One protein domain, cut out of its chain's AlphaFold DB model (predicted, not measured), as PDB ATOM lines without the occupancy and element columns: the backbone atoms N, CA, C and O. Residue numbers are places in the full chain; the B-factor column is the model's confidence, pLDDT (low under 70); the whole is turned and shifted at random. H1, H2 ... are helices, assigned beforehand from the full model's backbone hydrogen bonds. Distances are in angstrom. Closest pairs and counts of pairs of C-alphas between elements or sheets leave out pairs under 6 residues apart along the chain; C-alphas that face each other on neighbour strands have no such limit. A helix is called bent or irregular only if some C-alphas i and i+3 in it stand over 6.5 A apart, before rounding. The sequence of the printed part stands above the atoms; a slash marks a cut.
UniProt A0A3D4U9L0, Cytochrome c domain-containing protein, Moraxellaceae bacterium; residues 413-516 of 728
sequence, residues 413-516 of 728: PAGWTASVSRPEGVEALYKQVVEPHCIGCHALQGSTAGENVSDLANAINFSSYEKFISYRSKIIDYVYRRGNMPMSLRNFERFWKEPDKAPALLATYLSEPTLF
ATOM      1  N   PRO A 413     128.899 201.710 147.300       94.25
ATOM      2  CA  PRO A 413     128.570 200.448 146.639       94.25
ATOM      3  C   PRO A 413     128.560 200.576 145.107       94.25
ATOM      4  O   PRO A 413     128.115 201.586 144.570       94.25
ATOM      5  N   ALA A 414     128.920 199.515 144.379       93.19
ATOM      6  CA  ALA A 414     128.953 199.511 142.904       93.19
ATOM      7  C   ALA A 414     127.595 199.813 142.217       93.19
ATOM      8  O   ALA A 414     127.540 200.203 141.050       93.19
ATOM      9  N   GLY A 415     126.472 199.664 142.930       92.19
ATOM     10  CA  GLY A 415     125.154 200.110 142.462       92.19
ATOM     11  C   GLY A 415     124.953 201.636 142.472       92.19
ATOM     12  O   GLY A 415     123.978 202.128 141.908       92.19
ATOM     13  N   TRP A 416     125.866 202.374 143.098       95.62
ATOM     14  CA  TRP A 416     125.808 203.819 143.326       95.62
ATOM     15  C   TRP A 416     126.999 204.588 142.754       95.62
ATOM     16  O   TRP A 416     126.956 205.814 142.709       95.62
ATOM     17  N   THR A 417     128.031 203.890 142.274       95.38
ATOM     18  CA  THR A 417     129.129 204.501 141.519       95.38
ATOM     19  C   THR A 417     128.654 205.004 140.156       95.38
ATOM     20  O   THR A 417     127.734 204.431 139.554       95.38
ATOM     21  N   ALA A 418     129.304 206.050 139.648       93.44
ATOM     22  CA  ALA A 418     128.998 206.650 138.355       93.44
ATOM     23  C   ALA A 418     129.135 205.645 137.192       93.44
ATOM     24  O   ALA A 418     130.007 204.775 137.180       93.44
ATOM     25  N   SER A 419     128.263 205.770 136.191       90.94
ATOM     26  CA  SER A 419     128.292 204.983 134.954       90.94
ATOM     27  C   SER A 419     127.625 205.763 133.818       90.94
ATOM     28  O   SER A 419     126.890 206.714 134.065       90.94
ATOM     29  N   VAL A 420     127.808 205.323 132.568       89.31
ATOM     30  CA  VAL A 420     127.150 205.932 131.392       89.31
ATOM     31  C   VAL A 420     125.616 205.829 131.400       89.31
ATOM     32  O   VAL A 420     124.959 206.514 130.624       89.31
ATOM     33  N   SER A 421     125.042 204.965 132.245       88.12
ATOM     34  CA  SER A 421     123.594 204.757 132.379       88.12
ATOM     35  C   SER A 421     122.977 205.488 133.575       88.12
ATOM     36  O   SER A 421     121.761 205.446 133.748       88.12
ATOM     37  N   ARG A 422     123.800 206.116 134.424       92.56
ATOM     38  CA  ARG A 422     123.373 206.813 135.643       92.56
ATOM     39  C   ARG A 422     123.525 208.323 135.470       92.56
ATOM     40  O   ARG A 422     124.429 208.760 134.760       92.56
ATOM     41  N   PRO A 423     122.667 209.132 136.112       94.31
ATOM     42  CA  PRO A 423     122.826 210.578 136.100       94.31
ATOM     43  C   PRO A 423     124.152 211.000 136.745       94.31
ATOM     44  O   PRO A 423     124.638 210.371 137.691       94.31
ATOM     45  N   GLU A 424     124.711 212.104 136.252       94.75
ATOM     46  CA  GLU A 424     125.840 212.782 136.887       94.75
ATOM     47  C   GLU A 424     125.509 213.113 138.351       94.75
ATOM     48  O   GLU A 424     124.372 213.448 138.670       94.75
ATOM     49  N   GLY A 425     126.493 212.992 139.248       95.31
ATOM     50  CA  GLY A 425     126.320 213.277 140.676       95.31
ATOM     51  C   GLY A 425     125.645 212.173 141.505       95.31
ATOM     52  O   GLY A 425     125.455 212.369 142.705       95.31
ATOM     53  N   VAL A 426     125.332 211.002 140.930       96.88
ATOM     54  CA  VAL A 426     124.727 209.855 141.647       96.88
ATOM     55  C   VAL A 426     125.482 209.452 142.929       96.88
ATOM     56  O   VAL A 426     124.867 209.104 143.937       96.88
ATOM     57  N   GLU A 427     126.808 209.593 142.936       97.62
ATOM     58  CA  GLU A 427     127.664 209.357 144.107       97.62
ATOM     59  C   GLU A 427     127.449 210.402 145.216       97.62
ATOM     60  O   GLU A 427     127.422 210.066 146.400       97.62
ATOM     61  N   ALA A 428     127.218 211.666 144.845       97.50
ATOM     62  CA  ALA A 428     126.869 212.725 145.786       97.50
ATOM     63  C   ALA A 428     125.462 212.516 146.364       97.50
ATOM     64  O   ALA A 428     125.283 212.664 147.573       97.50
ATOM     65  N   LEU A 429     124.487 212.091 145.547       97.81
ATOM     66  CA  LEU A 429     123.170 211.661 146.033       97.81
ATOM     67  C   LEU A 429     123.310 210.515 147.050       97.81
ATOM     68  O   LEU A 429     122.684 210.559 148.111       97.81
ATOM     69  N   TYR A 430     124.163 209.521 146.781       97.19
ATOM     70  CA  TYR A 430     124.408 208.438 147.732       97.19
ATOM     71  C   TYR A 430     124.995 208.951 149.056       97.19
ATOM     72  O   TYR A 430     124.385 208.748 150.105       97.19
ATOM     73  N   LYS A 431     126.132 209.662 149.022       95.50
ATOM     74  CA  LYS A 431     126.853 210.095 150.235       95.50
ATOM     75  C   LYS A 431     126.152 211.197 151.035       95.50
ATOM     76  O   LYS A 431     126.400 211.311 152.230       95.50
ATOM     77  N   GLN A 432     125.307 212.018 150.407       95.69
ATOM     78  CA  GLN A 432     124.634 213.147 151.072       95.69
ATOM     79  C   GLN A 432     123.166 212.872 151.421       95.69
ATOM     80  O   GLN A 432     122.619 213.556 152.281       95.69
ATOM     81  N   VAL A 433     122.527 211.890 150.777       96.25
ATOM     82  CA  VAL A 433     121.122 211.533 151.027       96.25
ATOM     83  C   VAL A 433     120.997 210.074 151.442       96.25
ATOM     84  O   VAL A 433     120.592 209.779 152.563       96.25
ATOM     85  N   VAL A 434     121.300 209.149 150.533       95.62
ATOM     86  CA  VAL A 434     120.804 207.772 150.650       95.62
ATOM     87  C   VAL A 434     121.515 207.017 151.768       95.62
ATOM     88  O   VAL A 434     120.851 206.407 152.601       95.62
ATOM     89  N   GLU A 435     122.839 207.103 151.851       93.50
ATOM     90  CA  GLU A 435     123.605 206.531 152.956       93.50
ATOM     91  C   GLU A 435     123.250 207.150 154.320       93.50
ATOM     92  O   GLU A 435     122.768 206.401 155.174       93.50
ATOM     93  N   PRO A 436     123.404 208.475 154.541       91.88
ATOM     94  CA  PRO A 436     123.212 209.079 155.860       91.88
ATOM     95  C   PRO A 436     121.763 209.108 156.357       91.88
ATOM     96  O   PRO A 436     121.560 209.443 157.523       91.88
ATOM     97  N   HIS A 437     120.770 208.795 155.510       92.81
ATOM     98  CA  HIS A 437     119.352 208.884 155.873       92.81
ATOM     99  C   HIS A 437     118.509 207.630 155.580       92.81
ATOM    100  O   HIS A 437     117.492 207.445 156.250       92.81
ATOM    101  N   CYS A 438     118.910 206.745 154.658       92.00
ATOM    102  CA  CYS A 438     118.096 205.591 154.235       92.00
ATOM    103  C   CYS A 438     118.770 204.229 154.490       92.00
ATOM    104  O   CYS A 438     118.124 203.314 155.010       92.00
ATOM    105  N   ILE A 439     120.048 204.061 154.122       89.75
ATOM    106  CA  ILE A 439     120.698 202.737 154.032       89.75
ATOM    107  C   ILE A 439     120.673 201.960 155.349       89.75
ATOM    108  O   ILE A 439     120.411 200.760 155.308       89.75
ATOM    109  N   GLY A 440     120.846 202.619 156.500       86.19
ATOM    110  CA  GLY A 440     120.846 201.951 157.808       86.19
ATOM    111  C   GLY A 440     119.617 201.065 158.057       86.19
ATOM    112  O   GLY A 440     119.750 199.972 158.591       86.19
ATOM    113  N   CYS A 441     118.422 201.470 157.613       88.69
ATOM    114  CA  CYS A 441     117.228 200.616 157.685       88.69
ATOM    115  C   CYS A 441     117.008 199.816 156.394       88.69
ATOM    116  O   CYS A 441     116.622 198.646 156.440       88.69
ATOM    117  N   HIS A 442     117.234 200.434 155.231       91.12
ATOM    118  CA  HIS A 442     116.906 199.830 153.942       91.12
ATOM    119  C   HIS A 442     117.811 198.634 153.592       91.12
ATOM    120  O   HIS A 442     117.310 197.651 153.053       91.12
ATOM    121  N   ALA A 443     119.086 198.606 153.992       90.19
ATOM    122  CA  ALA A 443     119.976 197.461 153.755       90.19
ATOM    123  C   ALA A 443     119.453 196.127 154.333       90.19
ATOM    124  O   ALA A 443     119.732 195.059 153.787       90.19
ATOM    125  N   LEU A 444     118.650 196.183 155.401       89.25
ATOM    126  CA  LEU A 444     118.028 195.025 156.058       89.25
ATOM    127  C   LEU A 444     116.713 194.566 155.397       89.25
ATOM    128  O   LEU A 444     116.069 193.614 155.855       89.25
ATOM    129  N   GLN A 445     116.298 195.247 154.330       85.50
ATOM    130  CA  GLN A 445     115.060 195.009 153.597       85.50
ATOM    131  C   GLN A 445     115.307 194.248 152.282       85.50
ATOM    132  O   GLN A 445     116.416 193.810 151.981       85.50
ATOM    133  N   GLY A 446     114.246 194.060 151.492       78.31
ATOM    134  CA  GLY A 446     114.278 193.308 150.236       78.31
ATOM    135  C   GLY A 446     113.945 191.818 150.393       78.31
ATOM    136  O   GLY A 446     113.460 191.367 151.439       78.31
ATOM    137  N   SER A 447     114.164 191.085 149.305       75.56
ATOM    138  CA  SER A 447     113.918 189.648 149.103       75.56
ATOM    139  C   SER A 447     114.788 189.168 147.940       75.56
ATOM    140  O   SER A 447     115.107 189.974 147.068       75.56
ATOM    141  N   THR A 448     115.132 187.880 147.864       72.75
ATOM    142  CA  THR A 448     115.907 187.342 146.721       72.75
ATOM    143  C   THR A 448     115.148 187.507 145.406       72.75
ATOM    144  O   THR A 448     115.740 187.860 144.393       72.75
ATOM    145  N   ALA A 449     113.817 187.370 145.431       68.06
ATOM    146  CA  ALA A 449     112.972 187.678 144.278       68.06
ATOM    147  C   ALA A 449     113.140 189.134 143.800       68.06
ATOM    148  O   ALA A 449     113.168 189.371 142.601       68.06
ATOM    149  N   GLY A 450     113.305 190.094 144.721       69.75
ATOM    150  CA  GLY A 450     113.553 191.510 144.417       69.75
ATOM    151  C   GLY A 450     114.990 191.850 143.999       69.75
ATOM    152  O   GLY A 450     115.292 193.022 143.795       69.75
ATOM    153  N   GLU A 451     115.881 190.863 143.891       73.44
ATOM    154  CA  GLU A 451     117.234 191.045 143.350       73.44
ATOM    155  C   GLU A 451     117.348 190.673 141.866       73.44
ATOM    156  O   GLU A 451     118.338 191.032 141.233       73.44
ATOM    157  N   ASN A 452     116.357 189.983 141.289       64.12
ATOM    158  CA  ASN A 452     116.418 189.517 139.904       64.12
ATOM    159  C   ASN A 452     116.290 190.684 138.908       64.12
ATOM    160  O   ASN A 452     115.247 191.317 138.780       64.12
ATOM    161  N   VAL A 453     117.377 190.960 138.187       53.31
ATOM    162  CA  VAL A 453     117.601 192.236 137.480       53.31
ATOM    163  C   VAL A 453     116.881 192.359 136.122       53.31
ATOM    164  O   VAL A 453     117.022 193.389 135.471       53.31
ATOM    165  N   SER A 454     116.142 191.344 135.654       54.12
ATOM    166  CA  SER A 454     115.557 191.370 134.300       54.12
ATOM    167  C   SER A 454     114.360 192.317 134.171       54.12
ATOM    168  O   SER A 454     114.293 193.059 133.197       54.12
ATOM    169  N   ASP A 455     113.456 192.335 135.158       49.09
ATOM    170  CA  ASP A 455     112.162 193.025 135.061       49.09
ATOM    171  C   ASP A 455     111.734 193.631 136.405       49.09
ATOM    172  O   ASP A 455     110.983 193.019 137.162       49.09
ATOM    173  N   LEU A 456     112.221 194.844 136.710       51.72
ATOM    174  CA  LEU A 456     111.753 195.718 137.811       51.72
ATOM    175  C   LEU A 456     111.539 195.026 139.177       51.72
ATOM    176  O   LEU A 456     110.740 195.476 140.005       51.72
ATOM    177  N   ALA A 457     112.269 193.940 139.446       50.75
ATOM    178  CA  ALA A 457     112.109 193.194 140.675       50.75
ATOM    179  C   ALA A 457     112.649 194.030 141.837       50.75
ATOM    180  O   ALA A 457     113.761 194.558 141.816       50.75
ATOM    181  N   ASN A 458     111.786 194.231 142.827       55.28
ATOM    182  CA  ASN A 458     111.775 195.507 143.521       55.28
ATOM    183  C   ASN A 458     112.189 195.338 144.986       55.28
ATOM    184  O   ASN A 458     111.371 195.333 145.911       55.28
ATOM    185  N   ALA A 459     113.488 195.145 145.208       65.12
ATOM    186  CA  ALA A 459     114.039 195.236 146.548       65.12
ATOM    187  C   ALA A 459     114.068 196.705 147.003       65.12
ATOM    188  O   ALA A 459     114.895 197.496 146.555       65.12
ATOM    189  N   ILE A 460     113.241 197.039 148.002       82.25
ATOM    190  CA  ILE A 460     113.322 198.296 148.777       82.25
ATOM    191  C   ILE A 460     114.649 198.454 149.552       82.25
ATOM    192  O   ILE A 460     114.712 199.249 150.482       82.25
ATOM    193  N   ASN A 461     115.696 197.687 149.239       87.19
ATOM    194  CA  ASN A 461     116.997 197.806 149.887       87.19
ATOM    195  C   ASN A 461     117.861 198.933 149.321       87.19
ATOM    196  O   ASN A 461     118.843 199.309 149.953       87.19
ATOM    197  N   PHE A 462     117.478 199.482 148.162       91.56
ATOM    198  CA  PHE A 462     118.201 200.547 147.470       91.56
ATOM    199  C   PHE A 462     119.668 200.183 147.193       91.56
ATOM    200  O   PHE A 462     120.558 201.027 147.289       91.56
ATOM    201  N   SER A 463     119.933 198.925 146.813       91.44
ATOM    202  CA  SER A 463     121.293 198.465 146.498       91.44
ATOM    203  C   SER A 463     121.916 199.143 145.270       91.44
ATOM    204  O   SER A 463     123.122 199.018 145.054       91.44
ATOM    205  N   SER A 464     121.113 199.836 144.455       91.44
ATOM    206  CA  SER A 464     121.562 200.653 143.329       91.44
ATOM    207  C   SER A 464     120.645 201.855 143.082       91.44
ATOM    208  O   SER A 464     119.510 201.886 143.570       91.44
ATOM    209  N   TYR A 465     121.119 202.814 142.280       92.50
ATOM    210  CA  TYR A 465     120.325 203.964 141.839       92.50
ATOM    211  C   TYR A 465     119.024 203.548 141.134       92.50
ATOM    212  O   TYR A 465     117.968 204.125 141.388       92.50
ATOM    213  N   GLU A 466     119.072 202.514 140.292       89.00
ATOM    214  CA  GLU A 466     117.918 202.043 139.516       89.00
ATOM    215  C   GLU A 466     116.806 201.507 140.436       89.00
ATOM    216  O   GLU A 466     115.640 201.877 140.288       89.00
ATOM    217  N   LYS A 467     117.180 200.715 141.454       86.62
ATOM    218  CA  LYS A 467     116.261 200.233 142.501       86.62
ATOM    219  C   LYS A 467     115.790 201.325 143.457       86.62
ATOM    220  O   LYS A 467     114.811 201.129 144.166       86.62
ATOM    221  N   PHE A 468     116.498 202.446 143.549       90.69
ATOM    222  CA  PHE A 468     116.054 203.591 144.338       90.69
ATOM    223  C   PHE A 468     115.018 204.414 143.573       90.69
ATOM    224  O   PHE A 468     113.931 204.684 144.088       90.69
ATOM    225  N   ILE A 469     115.313 204.769 142.320       89.31
ATOM    226  CA  ILE A 469     114.441 205.636 141.526       89.31
ATOM    227  C   ILE A 469     113.153 204.933 141.064       89.31
ATOM    228  O   ILE A 469     112.143 205.611 140.876       89.31
ATOM    229  N   SER A 470     113.113 203.590 140.999       85.00
ATOM    230  CA  SER A 470     111.856 202.836 140.810       85.00
ATOM    231  C   SER A 470     110.811 203.143 141.898       85.00
ATOM    232  O   SER A 470     109.608 203.094 141.645       85.00
ATOM    233  N   TYR A 471     111.253 203.562 143.090       87.19
ATOM    234  CA  TYR A 471     110.392 203.983 144.194       87.19
ATOM    235  C   TYR A 471     110.072 205.486 144.219       87.19
ATOM    236  O   TYR A 471     109.442 205.925 145.183       87.19
ATOM    237  N   ARG A 472     110.417 206.275 143.181       90.19
ATOM    238  CA  ARG A 472     110.199 207.742 143.098       90.19
ATOM    239  C   ARG A 472     108.879 208.201 143.723       90.19
ATOM    240  O   ARG A 472     108.886 209.063 144.596       90.19
ATOM    241  N   SER A 473     107.748 207.635 143.294       88.38
ATOM    242  CA  SER A 473     106.415 208.046 143.765       88.38
ATOM    243  C   SER A 473     106.201 207.785 145.259       88.38
ATOM    244  O   SER A 473     105.621 208.618 145.951       88.38
ATOM    245  N   LYS A 474     106.731 206.672 145.787       89.06
ATOM    246  CA  LYS A 474     106.695 206.367 147.224       89.06
ATOM    247  C   LYS A 474     107.671 207.231 148.018       89.06
ATOM    248  O   LYS A 474     107.345 207.608 149.135       89.06
ATOM    249  N   ILE A 475     108.825 207.586 147.457       93.56
ATOM    250  CA  ILE A 475     109.772 208.511 148.098       93.56
ATOM    251  C   ILE A 475     109.131 209.903 148.221       93.56
ATOM    252  O   ILE A 475     109.141 210.477 149.307       93.56
ATOM    253  N   ILE A 476     108.497 210.407 147.154       94.69
ATOM    254  CA  ILE A 476     107.708 211.653 147.174       94.69
ATOM    255  C   ILE A 476     106.641 211.597 148.278       94.69
ATOM    256  O   ILE A 476     106.593 212.481 149.133       94.69
ATOM    257  N   ASP A 477     105.817 210.547 148.294       91.88
ATOM    258  CA  ASP A 477     104.731 210.413 149.265       91.88
ATOM    259  C   ASP A 477     105.249 210.318 150.713       91.88
ATOM    260  O   ASP A 477     104.848 211.099 151.573       91.88
ATOM    261  N   TYR A 478     106.198 209.427 151.002       92.44
ATOM    262  CA  TYR A 478     106.602 209.127 152.378       92.44
ATOM    263  C   TYR A 478     107.570 210.167 152.967       92.44
ATOM    264  O   TYR A 478     107.466 210.466 154.159       92.44
ATOM    265  N   VAL A 479     108.479 210.737 152.164       95.19
ATOM    266  CA  VAL A 479     109.461 211.739 152.626       95.19
ATOM    267  C   VAL A 479     108.864 213.147 152.614       95.19
ATOM    268  O   VAL A 479     108.937 213.840 153.623       95.19
ATOM    269  N   TYR A 480     108.243 213.573 151.507       95.44
ATOM    270  CA  TYR A 480     107.819 214.969 151.316       95.44
ATOM    271  C   TYR A 480     106.358 215.233 151.678       95.44
ATOM    272  O   TYR A 480     106.046 216.305 152.196       95.44
ATOM    273  N   ARG A 481     105.445 214.294 151.390       93.62
ATOM    274  CA  ARG A 481     104.002 214.501 151.620       93.62
ATOM    275  C   ARG A 481     103.557 214.075 153.017       93.62
ATOM    276  O   ARG A 481     102.816 214.823 153.642       93.62
ATOM    277  N   ARG A 482     104.024 212.925 153.516       91.75
ATOM    278  CA  ARG A 482     103.732 212.418 154.870       91.75
ATOM    279  C   ARG A 482     104.735 212.891 155.925       91.75
ATOM    280  O   ARG A 482     104.351 213.118 157.061       91.75
ATOM    281  N   GLY A 483     106.018 213.014 155.574       91.81
ATOM    282  CA  GLY A 483     107.088 213.222 156.561       91.81
ATOM    283  C   GLY A 483     107.341 212.012 157.470       91.81
ATOM    284  O   GLY A 483     107.939 212.161 158.529       91.81
ATOM    285  N   ASN A 484     106.904 210.816 157.060       88.44
ATOM    286  CA  ASN A 484     107.095 209.564 157.803       88.44
ATOM    287  C   ASN A 484     108.484 208.946 157.562       88.44
ATOM    288  O   ASN A 484     108.841 207.962 158.204       88.44
ATOM    289  N   MET A 485     109.232 209.468 156.588       90.56
ATOM    290  CA  MET A 485     110.573 209.015 156.235       90.56
ATOM    291  C   MET A 485     111.573 210.180 156.304       90.56
ATOM    292  O   MET A 485     111.271 211.255 155.778       90.56
ATOM    293  N   PRO A 486     112.774 209.969 156.875       89.88
ATOM    294  CA  PRO A 486     113.213 208.750 157.572       89.88
ATOM    295  C   PRO A 486     112.409 208.434 158.851       89.88
ATOM    296  O   PRO A 486     111.945 209.347 159.523       89.88
ATOM    297  N   MET A 487     112.241 207.147 159.195       86.19
ATOM    298  CA  MET A 487     111.358 206.724 160.308       86.19
ATOM    299  C   MET A 487     111.901 207.021 161.715       86.19
ATOM    300  O   MET A 487     111.148 206.907 162.679       86.19
ATOM    301  N   SER A 488     113.177 207.387 161.860       86.19
ATOM    302  CA  SER A 488     113.708 207.901 163.127       86.19
ATOM    303  C   SER A 488     113.477 209.411 163.209       86.19
ATOM    304  O   SER A 488     113.769 210.144 162.261       86.19
ATOM    305  N   LEU A 489     113.047 209.883 164.383       84.94
ATOM    306  CA  LEU A 489     112.912 211.306 164.688       84.94
ATOM    307  C   LEU A 489     114.228 212.075 164.484       84.94
ATOM    308  O   LEU A 489     114.229 213.140 163.870       84.94
ATOM    309  N   ARG A 490     115.359 211.565 164.994       85.25
ATOM    310  CA  ARG A 490     116.648 212.280 164.914       85.25
ATOM    311  C   ARG A 490     117.161 212.350 163.484       85.25
ATOM    312  O   ARG A 490     117.674 213.392 163.076       85.25
ATOM    313  N   ASN A 491     116.988 211.268 162.730       89.31
ATOM    314  CA  ASN A 491     117.329 211.199 161.319       89.31
ATOM    315  C   ASN A 491     116.453 212.156 160.486       89.31
ATOM    316  O   ASN A 491     116.981 212.932 159.689       89.31
ATOM    317  N   PHE A 492     115.140 212.186 160.741       90.81
ATOM    318  CA  PHE A 492     114.212 213.146 160.140       90.81
ATOM    319  C   PHE A 492     114.609 214.598 160.430       90.81
ATOM    320  O   PHE A 492     114.746 215.395 159.501       90.81
ATOM    321  N   GLU A 493     114.857 214.945 161.696       87.81
ATOM    322  CA  GLU A 493     115.292 216.293 162.075       87.81
ATOM    323  C   GLU A 493     116.623 216.671 161.419       87.81
ATOM    324  O   GLU A 493     116.787 217.810 160.992       87.81
ATOM    325  N   ARG A 494     117.573 215.731 161.307       88.94
ATOM    326  CA  ARG A 494     118.862 215.955 160.638       88.94
ATOM    327  C   ARG A 494     118.687 216.191 159.137       88.94
ATOM    328  O   ARG A 494     119.311 217.108 158.614       88.94
ATOM    329  N   PHE A 495     117.847 215.397 158.472       93.69
ATOM    330  CA  PHE A 495     117.548 215.529 157.044       93.69
ATOM    331  C   PHE A 495     116.886 216.879 156.733       93.69
ATOM    332  O   PHE A 495     117.330 217.599 155.842       93.69
ATOM    333  N   TRP A 496     115.878 217.272 157.518       93.44
ATOM    334  CA  TRP A 496     115.122 218.512 157.309       93.44
ATOM    335  C   TRP A 496     115.745 219.775 157.924       93.44
ATOM    336  O   TRP A 496     115.239 220.871 157.682       93.44
ATOM    337  N   LYS A 497     116.854 219.659 158.671       91.12
ATOM    338  CA  LYS A 497     117.555 220.792 159.309       91.12
ATOM    339  C   LYS A 497     117.958 221.884 158.316       91.12
ATOM    340  O   LYS A 497     117.893 223.067 158.643       91.12
ATOM    341  N   GLU A 498     118.411 221.484 157.131       92.94
ATOM    342  CA  GLU A 498     118.873 222.380 156.068       92.94
ATOM    343  C   GLU A 498     118.193 221.975 154.748       92.94
ATOM    344  O   GLU A 498     118.764 221.196 153.981       92.94
ATOM    345  N   PRO A 499     116.960 222.458 154.481       93.44
ATOM    346  CA  PRO A 499     116.148 222.010 153.347       93.44
ATOM    347  C   PRO A 499     116.842 222.157 151.991       93.44
ATOM    348  O   PRO A 499     116.744 221.264 151.156       93.44
ATOM    349  N   ASP A 500     117.615 223.229 151.801       93.69
ATOM    350  CA  ASP A 500     118.353 223.497 150.561       93.69
ATOM    351  C   ASP A 500     119.595 222.588 150.360       93.69
ATOM    352  O   ASP A 500     120.331 222.760 149.390       93.69
ATOM    353  N   LYS A 501     119.840 221.611 151.253       95.88
ATOM    354  CA  LYS A 501     120.891 220.580 151.127       95.88
ATOM    355  C   LYS A 501     120.310 219.216 150.735       95.88
ATOM    356  O   LYS A 501     119.871 219.046 149.604       95.88
ATOM    357  N   ALA A 502     120.324 218.231 151.639       96.31
ATOM    358  CA  ALA A 502     119.943 216.849 151.342       96.31
ATOM    359  C   ALA A 502     118.496 216.704 150.812       96.31
ATOM    360  O   ALA A 502     118.307 215.937 149.863       96.31
ATOM    361  N   PRO A 503     117.487 217.453 151.311       97.31
ATOM    362  CA  PRO A 503     116.147 217.420 150.730       97.31
ATOM    363  C   PRO A 503     116.095 218.027 149.323       97.31
ATOM    364  O   PRO A 503     115.620 217.372 148.403       97.31
ATOM    365  N   ALA A 504     116.645 219.223 149.091       96.19
ATOM    366  CA  ALA A 504     116.691 219.798 147.744       96.19
ATOM    367  C   ALA A 504     117.462 218.906 146.750       96.19
ATOM    368  O   ALA A 504     116.985 218.682 145.637       96.19
ATOM    369  N   LEU A 505     118.595 218.328 147.169       97.06
ATOM    370  CA  LEU A 505     119.366 217.374 146.369       97.06
ATOM    371  C   LEU A 505     118.552 216.120 146.036       97.06
ATOM    372  O   LEU A 505     118.593 215.663 144.905       97.06
ATOM    373  N   LEU A 506     117.783 215.563 146.971       97.50
ATOM    374  CA  LEU A 506     116.900 214.438 146.660       97.50
ATOM    375  C   LEU A 506     115.776 214.851 145.690       97.50
ATOM    376  O   LEU A 506     115.468 214.119 144.749       97.50
ATOM    377  N   ALA A 507     115.170 216.020 145.896       96.56
ATOM    378  CA  ALA A 507     114.059 216.508 145.087       96.56
ATOM    379  C   ALA A 507     114.423 216.711 143.601       96.56
ATOM    380  O   ALA A 507     113.571 216.479 142.739       96.56
ATOM    381  N   THR A 508     115.675 217.065 143.272       94.19
ATOM    382  CA  THR A 508     116.117 217.194 141.868       94.19
ATOM    383  C   THR A 508     116.157 215.848 141.140       94.19
ATOM    384  O   THR A 508     115.593 215.742 140.051       94.19
ATOM    385  N   TYR A 509     116.714 214.786 141.739       95.75
ATOM    386  CA  TYR A 509     116.716 213.446 141.120       95.75
ATOM    387  C   TYR A 509     115.314 212.849 141.013       95.75
ATOM    388  O   TYR A 509     115.019 212.132 140.059       95.75
ATOM    389  N   LEU A 510     114.414 213.187 141.942       95.62
ATOM    390  CA  LEU A 510     113.008 212.796 141.845       95.62
ATOM    391  C   LEU A 510     112.272 213.483 140.682       95.62
ATOM    392  O   LEU A 510     111.191 213.022 140.337       95.62
ATOM    393  N   SER A 511     112.836 214.525 140.050       91.25
ATOM    394  CA  SER A 511     112.263 215.206 138.872       91.25
ATOM    395  C   SER A 511     110.787 215.597 139.051       91.25
ATOM    396  O   SER A 511     109.958 215.378 138.163       91.25
ATOM    397  N   GLU A 512     110.447 216.123 140.231       92.69
ATOM    398  CA  GLU A 512     109.072 216.416 140.640       92.69
ATOM    399  C   GLU A 512     108.885 217.915 140.942       92.69
ATOM    400  O   GLU A 512     109.215 218.364 142.043       92.69
ATOM    401  N   PRO A 513     108.336 218.711 140.000       91.50
ATOM    402  CA  PRO A 513     108.165 220.152 140.184       91.50
ATOM    403  C   PRO A 513     107.302 220.513 141.396       91.50
ATOM    404  O   PRO A 513     107.540 221.529 142.042       91.50
ATOM    405  N   THR A 514     106.333 219.662 141.755       91.06
ATOM    406  CA  THR A 514     105.417 219.910 142.881       91.06
ATOM    407  C   THR A 514     106.079 219.798 144.265       91.06
ATOM    408  O   THR A 514     105.407 220.016 145.281       91.06
ATOM    409  N   LEU A 515     107.371 219.450 144.336       94.75
ATOM    410  CA  LEU A 515     108.177 219.508 145.562       94.75
ATOM    411  C   LEU A 515     108.731 220.904 145.864       94.75
ATOM    412  O   LEU A 515     109.197 221.120 146.978       94.75
ATOM    413  N   PHE A 516     108.686 221.842 144.917       94.31
ATOM    414  CA  PHE A 516     109.260 223.177 145.071       94.31
ATOM    415  C   PHE A 516     108.172 224.249 145.183       94.31
ATOM    416  O   PHE A 516     107.095 224.141 144.596       94.31
TER     417      PHE A 516
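This is residues 413 to 516 of the 728 residues of the protein "Cytochrome c domain-containing protein" of Moraxellaceae bacterium (UniProt A0A3D4U9L0). H5 packs on the kinked helix H1, H4 makes a corner with H5, and a long loop, residues 443 to 464, lies far from H4. The printed part has 104 residues, under half of them in five named helices, H1 to H5 in order; the class is all helix. It is compact, with a radius of gyration of the C-alphas of 13.3 A, and spans 37 by 28 by 24 A.

H1, residues 426 to 442, 17.7 A long, begins at C-alpha 426 (124.727, 209.855, 141.647), kinks by 74 degrees near residue 435 and is irregular: C-alphas 437 and 440 are 7.4 A apart. H2 is residues 465 to 469, H3 472 to 481, H4 489 to 496 and H5 502 to 509.

H1 touches H5 with residues 429 to 433 alone; the closest C-alphas, of Val 433 and Ala 502, are 5.5 A apart. H3 and H5 are near each other. Every O i to N i+4 pair is within hydrogen-bond range in H2, H3 and H4, 8 of 13 in H1 and 3 of 4 in H5.

The printed part has no cut. The H1 to H2 link is long; residues 449 to 450 and 452 to 459 have pLDDT under 70.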